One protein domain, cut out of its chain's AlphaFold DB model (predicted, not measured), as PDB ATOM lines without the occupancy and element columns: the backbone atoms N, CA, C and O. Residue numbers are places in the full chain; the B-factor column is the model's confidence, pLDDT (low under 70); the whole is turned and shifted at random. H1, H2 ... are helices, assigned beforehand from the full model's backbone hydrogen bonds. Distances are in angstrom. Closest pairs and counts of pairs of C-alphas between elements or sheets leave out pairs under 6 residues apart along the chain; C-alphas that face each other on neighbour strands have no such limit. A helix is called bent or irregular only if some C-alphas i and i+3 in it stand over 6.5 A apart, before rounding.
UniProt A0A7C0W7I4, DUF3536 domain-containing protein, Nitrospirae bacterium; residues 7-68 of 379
ATOM      1  N   GLY A   7     -12.273 -17.754 -27.920       63.19
ATOM      2  CA  GLY A   7     -12.951 -18.398 -26.785       63.19
ATOM      3  C   GLY A   7     -14.483 -18.367 -26.840       63.19
ATOM      4  O   GLY A   7     -15.118 -19.108 -26.105       63.19
ATOM      5  N   TRP A   8     -15.074 -17.549 -27.718       65.94
ATOM      6  CA  TRP A   8     -16.524 -17.456 -27.917       65.94
ATOM      7  C   TRP A   8     -17.074 -18.518 -28.878       65.94
ATOM      8  O   TRP A   8     -18.287 -18.665 -28.986       65.94
ATOM      9  N   PHE A   9     -16.200 -19.222 -29.603       73.62
ATOM     10  CA  PHE A   9     -16.585 -20.171 -30.652       73.62
ATOM     11  C   PHE A   9     -16.557 -21.636 -30.206       73.62
ATOM     12  O   PHE A   9     -16.923 -22.500 -30.998       73.62
ATOM     13  N   PHE A  10     -16.094 -21.929 -28.989       77.94
ATOM     14  CA  PHE A  10     -15.907 -23.301 -28.519       77.94
ATOM     15  C   PHE A  10     -16.926 -23.666 -27.443       77.94
ATOM     16  O   PHE A  10     -17.144 -22.908 -26.500       77.94
ATOM     17  N   ASP A  11     -17.488 -24.867 -27.569       82.31
ATOM     18  CA  ASP A  11     -18.562 -25.369 -26.704       82.31
ATOM     19  C   ASP A  11     -18.061 -25.916 -25.352       82.31
ATOM     20  O   ASP A  11     -18.867 -26.255 -24.486       82.31
ATOM     21  N   GLU A  12     -16.739 -26.024 -25.155       89.31
ATOM     22  CA  GLU A  12     -16.138 -26.572 -23.934       89.31
ATOM     23  C   GLU A  12     -15.394 -25.509 -23.116       89.31
ATOM     24  O   GLU A  12     -14.323 -25.028 -23.494       89.31
ATOM     25  N   VAL A  13     -15.928 -25.212 -21.929       87.88
ATOM     26  CA  VAL A  13     -15.381 -24.226 -20.983       87.88
ATOM     27  C   VAL A  13     -14.040 -24.640 -20.369       87.88
ATOM     28  O   VAL A  13     -13.279 -23.779 -19.929       87.88
ATOM     29  N   SER A  14     -13.702 -25.932 -20.361       86.69
ATOM     30  CA  SER A  14     -12.373 -26.411 -19.965       86.69
ATOM     31  C   SER A  14     -11.359 -26.452 -21.115       86.69
ATOM     32  O   SER A  14     -10.224 -26.886 -20.908       86.69
ATOM     33  N   GLY A  15     -11.754 -26.044 -22.325       84.75
ATOM     34  CA  GLY A  15     -10.881 -25.960 -23.492       84.75
ATOM     35  C   GLY A  15      -9.793 -24.897 -23.326       84.75
ATOM     36  O   GLY A  15      -9.908 -23.972 -22.519       84.75
ATOM     37  N   THR A  16      -8.717 -25.013 -24.104       83.69
ATOM     38  CA  THR A  16      -7.547 -24.123 -24.011       83.69
ATOM     39  C   THR A  16      -7.898 -22.646 -24.174       83.69
ATOM     40  O   THR A  16      -7.348 -21.793 -23.478       83.69
ATOM     41  N   GLU A  17      -8.847 -22.341 -25.048       86.56
ATOM     42  CA  GLU A  17      -9.297 -21.003 -25.399       86.56
ATOM     43  C   GLU A  17     -10.151 -20.392 -24.286       86.56
ATOM     44  O   GLU A  17      -9.890 -19.263 -23.867       86.56
ATOM     45  N   ALA A  18     -11.123 -21.142 -23.758       87.81
ATOM     46  CA  ALA A  18     -11.960 -20.704 -22.644       87.81
ATOM     47  C   ALA A  18     -11.134 -20.517 -21.361       87.81
ATOM     48  O   ALA A  18     -11.253 -19.494 -20.685       87.81
ATOM     49  N   VAL A  19     -10.202 -21.437 -21.080       86.75
ATOM     50  CA  VAL A  19      -9.232 -21.296 -19.981       86.75
ATOM     51  C   VAL A  19      -8.366 -20.051 -20.163       86.75
ATOM     52  O   VAL A  19      -8.098 -19.344 -19.190       86.75
ATOM     53  N   GLN A  20      -7.955 -19.725 -21.388       84.88
ATOM     54  CA  GLN A  20      -7.195 -18.507 -21.654       84.88
ATOM     55  C   GLN A  20      -8.019 -17.233 -21.394       84.88
ATOM     56  O   GLN A  20      -7.504 -16.295 -20.783       84.88
ATOM     57  N   VAL A  21      -9.300 -17.208 -21.776       87.75
ATOM     58  CA  VAL A  21     -10.218 -16.101 -21.444       87.75
ATOM     59  C   VAL A  21     -10.386 -15.969 -19.930       87.75
ATOM     60  O   VAL A  21     -10.280 -14.863 -19.399       87.75
ATOM     61  N   MET A  22     -10.559 -17.086 -19.220       88.81
ATOM     62  CA  MET A  22     -10.628 -17.093 -17.757       88.81
ATOM     63  C   MET A  22      -9.339 -16.558 -17.113       88.81
ATOM     64  O   MET A  22      -9.414 -15.816 -16.138       88.81
ATOM     65  N   ARG A  23      -8.154 -16.845 -17.675       84.94
ATOM     66  CA  ARG A  23      -6.879 -16.251 -17.215       84.94
ATOM     67  C   ARG A  23      -6.843 -14.741 -17.387       84.94
ATOM     68  O   ARG A  23      -6.364 -14.044 -16.495       84.94
ATOM     69  N   TYR A  24      -7.358 -14.224 -18.499       86.69
ATOM     70  CA  TYR A  24      -7.465 -12.780 -18.702       86.69
ATOM     71  C   TYR A  24      -8.438 -12.137 -17.716       86.69
ATOM     72  O   TYR A  24      -8.087 -11.128 -17.106       86.69
ATOM     73  N   ALA A  25      -9.608 -12.745 -17.506       88.56
ATOM     74  CA  ALA A  25     -10.578 -12.286 -16.518       88.56
ATOM     75  C   ALA A  25      -9.976 -12.290 -15.106       88.56
ATOM     76  O   ALA A  25     -10.024 -11.272 -14.424       88.56
ATOM     77  N   SER A  26      -9.308 -13.378 -14.713       86.88
ATOM     78  CA  SER A  26      -8.610 -13.485 -13.427       86.88
ATOM     79  C   SER A  26      -7.553 -12.400 -13.252       86.88
ATOM     80  O   SER A  26      -7.413 -11.852 -12.164       86.88
ATOM     81  N   LYS A  27      -6.816 -12.058 -14.316       82.69
ATOM     82  CA  LYS A  27      -5.799 -11.005 -14.261       82.69
ATOM     83  C   LYS A  27      -6.413  -9.606 -14.162       82.69
ATOM     84  O   LYS A  27      -5.881  -8.763 -13.448       82.69
ATOM     85  N   ALA A  28      -7.525  -9.360 -14.853       87.69
ATOM     86  CA  ALA A  28      -8.273  -8.110 -14.737       87.69
ATOM     87  C   ALA A  28      -8.891  -7.947 -13.340       87.69
ATOM     88  O   ALA A  28      -8.795  -6.867 -12.764       87.69
ATOM     89  N   ILE A  29      -9.457  -9.030 -12.793       88.44
ATOM     90  CA  ILE A  29      -9.940  -9.111 -11.411       88.44
ATOM     91  C   ILE A  29      -8.803  -8.769 -10.457       88.44
ATOM     92  O   ILE A  29      -8.942  -7.807  -9.716       88.44
ATOM     93  N   GLN A  30      -7.657  -9.452 -10.557       81.62
ATOM     94  CA  GLN A  30      -6.495  -9.189  -9.705       81.62
ATOM     95  C   GLN A  30      -6.136  -7.695  -9.673       81.62
ATOM     96  O   GLN A  30      -6.038  -7.112  -8.599       81.62
ATOM     97  N   TYR A  31      -5.978  -7.052 -10.834       84.25
ATOM     98  CA  TYR A  31      -5.639  -5.626 -10.876       84.25
ATOM     99  C   TYR A  31      -6.739  -4.730 -10.300       84.25
ATOM    100  O   TYR A  31      -6.446  -3.728  -9.654       84.25
ATOM    101  N   ALA A  32      -8.010  -5.059 -10.539       87.12
ATOM    102  CA  ALA A  32      -9.121  -4.303  -9.978       87.12
ATOM    103  C   ALA A  32      -9.158  -4.424  -8.448       87.12
ATOM    104  O   ALA A  32      -9.329  -3.414  -7.769       87.12
ATOM    105  N   GLU A  33      -8.953  -5.622  -7.902       87.50
ATOM    106  CA  GLU A  33      -8.866  -5.858  -6.458       87.50
ATOM    107  C   GLU A  33      -7.656  -5.127  -5.849       87.50
ATOM    108  O   GLU A  33      -7.816  -4.433  -4.848       87.50
ATOM    109  N   GLU A  34      -6.479  -5.172  -6.486       81.50
ATOM    110  CA  GLU A  34      -5.269  -4.453  -6.039       81.50
ATOM    111  C   GLU A  34      -5.462  -2.925  -6.011       81.50
ATOM    112  O   GLU A  34      -4.964  -2.251  -5.110       81.50
ATOM    113  N   LEU A  35      -6.207  -2.364  -6.971       86.56
ATOM    114  CA  LEU A  35      -6.456  -0.921  -7.063       86.56
ATOM    115  C   LEU A  35      -7.606  -0.432  -6.172       86.56
ATOM    116  O   LEU A  35      -7.609   0.731  -5.768       86.56
ATOM    117  N   THR A  36      -8.608  -1.274  -5.913       88.69
ATOM    118  CA  THR A  36      -9.865  -0.857  -5.259       88.69
ATOM    119  C   THR A  36     -10.085  -1.466  -3.878       88.69
ATOM    120  O   THR A  36     -10.909  -0.956  -3.121       88.69
ATOM    121  N   GLY A  37      -9.379  -2.547  -3.539       83.00
ATOM    122  CA  GLY A  37      -9.582  -3.328  -2.317       83.00
ATOM    123  C   GLY A  37     -10.878  -4.150  -2.292       83.00
ATOM    124  O   GLY A  37     -11.220  -4.709  -1.250       83.00
ATOM    125  N   LEU A  38     -11.627  -4.209  -3.397       87.75
ATOM    126  CA  LEU A  38     -12.815  -5.057  -3.514       87.75
ATOM    127  C   LEU A  38     -12.416  -6.533  -3.630       87.75
ATOM    128  O   LEU A  38     -11.310  -6.837  -4.058       87.75
ATOM    129  N   SER A  39     -13.331  -7.445  -3.287       85.12
ATOM    130  CA  SER A  39     -13.204  -8.869  -3.622       85.12
ATOM    131  C   SER A  39     -14.194  -9.204  -4.734       85.12
ATOM    132  O   SER A  39     -15.401  -9.260  -4.511       85.12
ATOM    133  N   LEU A  40     -13.672  -9.382  -5.941       90.00
ATOM    134  CA  LEU A  40     -14.401  -9.672  -7.172       90.00
ATOM    135  C   LEU A  40     -14.251 -11.144  -7.586       90.00
ATOM    136  O   LEU A  40     -15.137 -11.678  -8.255       90.00
ATOM    137  N   GLU A  41     -13.180 -11.836  -7.168       88.88
ATOM    138  CA  GLU A  41     -12.960 -13.254  -7.509       88.88
ATOM    139  C   GLU A  41     -14.102 -14.148  -7.002       88.88
ATOM    140  O   GLU A  41     -14.579 -15.033  -7.715       88.88
ATOM    141  N   SER A  42     -14.592 -13.877  -5.788       88.75
ATOM    142  CA  SER A  42     -15.679 -14.647  -5.170       88.75
ATOM    143  C   SER A  42     -16.971 -14.587  -5.988       88.75
ATOM    144  O   SER A  42     -17.658 -15.597  -6.134       88.75
ATOM    145  N   GLU A  43     -17.302 -13.420  -6.547       91.81
ATOM    146  CA  GLU A  43     -18.475 -13.259  -7.410       91.81
ATOM    147  C   GLU A  43     -18.235 -13.898  -8.786       91.81
ATOM    148  O   GLU A  43     -19.108 -14.582  -9.322       91.81
ATOM    149  N   TYR A  44     -17.022 -13.761  -9.333       93.38
ATOM    150  CA  TYR A  44     -16.637 -14.396 -10.592       93.38
ATOM    151  C   TYR A  44     -16.786 -15.923 -10.552       93.38
ATOM    152  O   TYR A  44     -17.370 -16.514 -11.464       93.38
ATOM    153  N   LEU A  45     -16.356 -16.560  -9.460       92.62
ATOM    154  CA  LEU A  45     -16.541 -17.996  -9.232       92.62
ATOM    155  C   LEU A  45     -18.020 -18.407  -9.251       92.62
ATOM    156  O   LEU A  45     -18.355 -19.446  -9.821       92.62
ATOM    157  N   GLN A  46     -18.923 -17.587  -8.705       93.94
ATOM    158  CA  GLN A  46     -20.364 -17.868  -8.749       93.94
ATOM    159  C   GLN A  46     -20.926 -17.823 -10.175       93.94
ATOM    160  O   GLN A  46     -21.866 -18.559 -10.488       93.94
ATOM    161  N   TYR A  47     -20.377 -16.983 -11.056       93.94
ATOM    162  CA  TYR A  47     -20.738 -17.005 -12.476       93.94
ATOM    163  C   TYR A  47     -20.201 -18.260 -13.169       93.94
ATOM    164  O   TYR A  47     -20.936 -18.891 -13.928       93.94
ATOM    165  N   LEU A  48     -18.967 -18.673 -12.868       94.00
ATOM    166  CA  LEU A  48     -18.362 -19.877 -13.446       94.00
ATOM    167  C   LEU A  48     -19.066 -21.172 -13.021       94.00
ATOM    168  O   LEU A  48     -19.207 -22.082 -13.833       94.00
ATOM    169  N   GLN A  49     -19.581 -21.247 -11.793       95.81
ATOM    170  CA  GLN A  49     -20.379 -22.394 -11.336       95.81
ATOM    171  C   GLN A  49     -21.665 -22.597 -12.154       95.81
ATOM    172  O   GLN A  49     -22.167 -23.714 -12.239       95.81
ATOM    173  N   LYS A  50     -22.198 -21.536 -12.773       94.81
ATOM    174  CA  LYS A  50     -23.400 -21.599 -13.620       94.81
ATOM    175  C   LYS A  50     -23.097 -22.014 -15.061       94.81
ATOM    176  O   LYS A  50     -24.033 -22.284 -15.810       94.81
ATOM    177  N   ALA A  51     -21.826 -22.029 -15.459       92.00
ATOM    178  CA  ALA A  51     -21.409 -22.411 -16.799       92.00
ATOM    179  C   ALA A  51     -21.119 -23.925 -16.836       92.00
ATOM    180  O   ALA A  51     -20.149 -24.364 -16.209       92.00
ATOM    181  N   PRO A  52     -21.942 -24.737 -17.525       90.88
ATOM    182  CA  PRO A  52     -21.731 -26.179 -17.606       90.88
ATOM    183  C   PRO A  52     -20.467 -26.517 -18.409       90.88
ATOM    184  O   PRO A  52     -20.080 -25.782 -19.316       90.88
ATOM    185  N   SER A  53     -19.845 -27.649 -18.080       90.31
ATOM    186  CA  SER A  53     -18.752 -28.261 -18.846       90.31
ATOM    187  C   SER A  53     -19.196 -29.636 -19.342       90.31
ATOM    188  O   SER A  53     -20.017 -30.291 -18.701       90.31
ATOM    189  N   ASN A  54     -18.670 -30.088 -20.481       89.94
ATOM    190  CA  ASN A  54     -18.899 -31.451 -20.967       89.94
ATOM    191  C   ASN A  54     -17.902 -32.454 -20.355       89.94
ATOM    192  O   ASN A  54     -18.081 -33.661 -20.514       89.94
ATOM    193  N   ILE A  55     -16.848 -31.975 -19.677       90.38
ATOM    194  CA  ILE A  55     -15.790 -32.795 -19.055       90.38
ATOM    195  C   ILE A  55     -15.858 -32.729 -17.524       90.38
ATOM    196  O   ILE A  55     -15.664 -33.738 -16.847       90.38
ATOM    197  N   PHE A  56     -16.124 -31.544 -16.979       88.44
ATOM    198  CA  PHE A  56     -16.229 -31.288 -15.544       88.44
ATOM    199  C   PHE A  56     -17.676 -30.961 -15.158       88.44
ATOM    200  O   PHE A  56     -18.538 -30.802 -16.015       88.44
ATOM    201  N   GLU A  57     -17.953 -30.824 -13.863       89.88
ATOM    202  CA  GLU A  57     -19.290 -30.435 -13.395       89.88
ATOM    203  C   GLU A  57     -19.684 -29.024 -13.876       89.88
ATOM    204  O   GLU A  57     -20.810 -28.794 -14.308       89.88
ATOM    205  N   ASN A  58     -18.749 -28.074 -13.816       93.75
ATOM    206  CA  ASN A  58     -18.938 -26.686 -14.237       93.75
ATOM    207  C   ASN A  58     -17.580 -26.005 -14.482       93.75
ATOM    208  O   ASN A  58     -16.528 -26.587 -14.206       93.75
ATOM    209  N   ALA A  59     -17.593 -24.764 -14.973       91.62
ATOM    210  CA  ALA A  59     -16.387 -23.997 -15.292       91.62
ATOM    211  C   ALA A  59     -15.571 -23.546 -14.062       91.62
ATOM    212  O   ALA A  59     -14.418 -23.143 -14.220       91.62
ATOM    213  N   ALA A  60     -16.109 -23.627 -12.839       91.56
ATOM    214  CA  ALA A  60     -15.352 -23.257 -11.641       91.56
ATOM    215  C   ALA A  60     -14.218 -24.253 -11.355       91.56
ATOM    216  O   ALA A  60     -13.135 -23.844 -10.949       91.56
ATOM    217  N   ILE A  61     -14.417 -25.542 -11.655       85.62
ATOM    218  CA  ILE A  61     -13.387 -26.580 -11.497       85.62
ATOM    219  C   ILE A  61     -12.145 -26.296 -12.368       85.62
ATOM    220  O   ILE A  61     -11.051 -26.160 -11.815       85.62
ATOM    221  N   PRO A  62     -12.249 -26.149 -13.707       86.56
ATOM    222  CA  PRO A  62     -11.092 -25.814 -14.532       86.56
ATOM    223  C   PRO A  62     -10.513 -24.432 -14.198       86.56
ATOM    224  O   PRO A  62      -9.305 -24.242 -14.334       86.56
ATOM    225  N   TYR A  63     -11.316 -23.478 -13.712       87.25
ATOM    226  CA  TYR A  63     -10.785 -22.220 -13.190       87.25
ATOM    227  C   TYR A  63      -9.886 -22.440 -11.970       87.25
ATOM    228  O   TYR A  63      -8.738 -21.997 -11.965       87.25
ATOM    229  N   GLU A  64     -10.339 -23.178 -10.960       81.69
ATOM    230  CA  GLU A  64      -9.528 -23.473  -9.775       81.69
ATOM    231  C   GLU A  64      -8.261 -24.267 -10.117       81.69
ATOM    232  O   GLU A  64      -7.183 -23.994  -9.582       81.69
ATOM    233  N   MET A  65      -8.369 -25.218 -11.046       72.00
ATOM    234  CA  MET A  65      -7.254 -26.067 -11.463       72.00
ATOM    235  C   MET A  65      -6.224 -25.325 -12.324       72.00
ATOM    236  O   MET A  65      -5.020 -25.478 -12.108       72.00
ATOM    237  N   PHE A  66      -6.670 -24.540 -13.310       75.75
ATOM    238  CA  PHE A  66      -5.808 -24.018 -14.381       75.75
ATOM    239  C   PHE A  66      -5.605 -22.498 -14.359       75.75
ATOM    240  O   PHE A  66      -4.754 -21.996 -15.111       75.75
ATOM    241  N   VAL A  67      -6.378 -21.772 -13.542       78.88
ATOM    242  CA  VAL A  67      -6.419 -20.303 -13.511       78.88
ATOM    243  C   VAL A  67      -6.102 -19.742 -12.126       78.88
ATOM    244  O   VAL A  67      -5.119 -19.020 -12.006       78.88
ATOM    245  N   LYS A  68      -6.851 -20.105 -11.078       70.81
ATOM    246  CA  LYS A  68      -6.706 -19.554  -9.715       70.81
ATOM    247  C   LYS A  68      -5.308 -19.751  -9.123       70.81
ATOM    248  O   LYS A  68      -4.794 -18.905  -8.402       70.81
TER     249      LYS A  68
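Overview. This is residues 7 to 68 of the 379 residues of the protein "DUF3536 domain-containing protein" of Nitrospirae bacterium (UniProt A0A7C0W7I4). What shape is this? A long helix, H1, makes the longest axis; H2 folds back beside it as a hairpin, and H3 packs on both near the hairpin's open end. What is printed? It is 62 residues with helices H1, H2, H3 in order and no named strand: all helix, compact, radius of gyration of the C-alphas 11.6 A, spans 35 by 18 by 18 A.

Arrangement. What touches H1, residues 16 to 36? Its residues 26 to 30 alone only just touch H2, residues 41 to 49, with 3 pairs of C-alphas within 8 A, the closest Ile 29 and Glu 41 at 6.4 A; this helical hairpin has a shallow tilt of 26 degrees, opposite ways. Its residues 19 to 26 alone touch H3, residues 60 to 68, the closest C-alphas being Arg 23 and Val 67 at 5.5 A, at a steep tilt of 68 degrees, only just short of about perpendicular, the same way. How do H2 and H3 stand? This helical hairpin touches, closest at C-alphas Leu 48 and Ala 60, 4.9 A, at a steep tilt of 42 degrees, opposite ways. Every O i to N i+4 pair is within hydrogen-bond range in H1 and H2, 4 of 5 in H3.

Along the chain. Where is H1? It runs 30.0 A from C-alpha 16 at (-7.547, -24.123, -24.011). And the others? H2 spans 12.4 A; H3 spans 9.6 A to C-alpha 68 at (-6.706, -19.554, -9.715) and is only just irregular, C-alphas 65 and 68 being 6.8 A apart.

Size, cuts and confidence. How large? The farthest C-alphas, Leu 35 and Asn 54, are 35.8 A apart. Cuts or weak places? The printed part has no cut and no long link; residues 7 to 8 have pLDDT under 70.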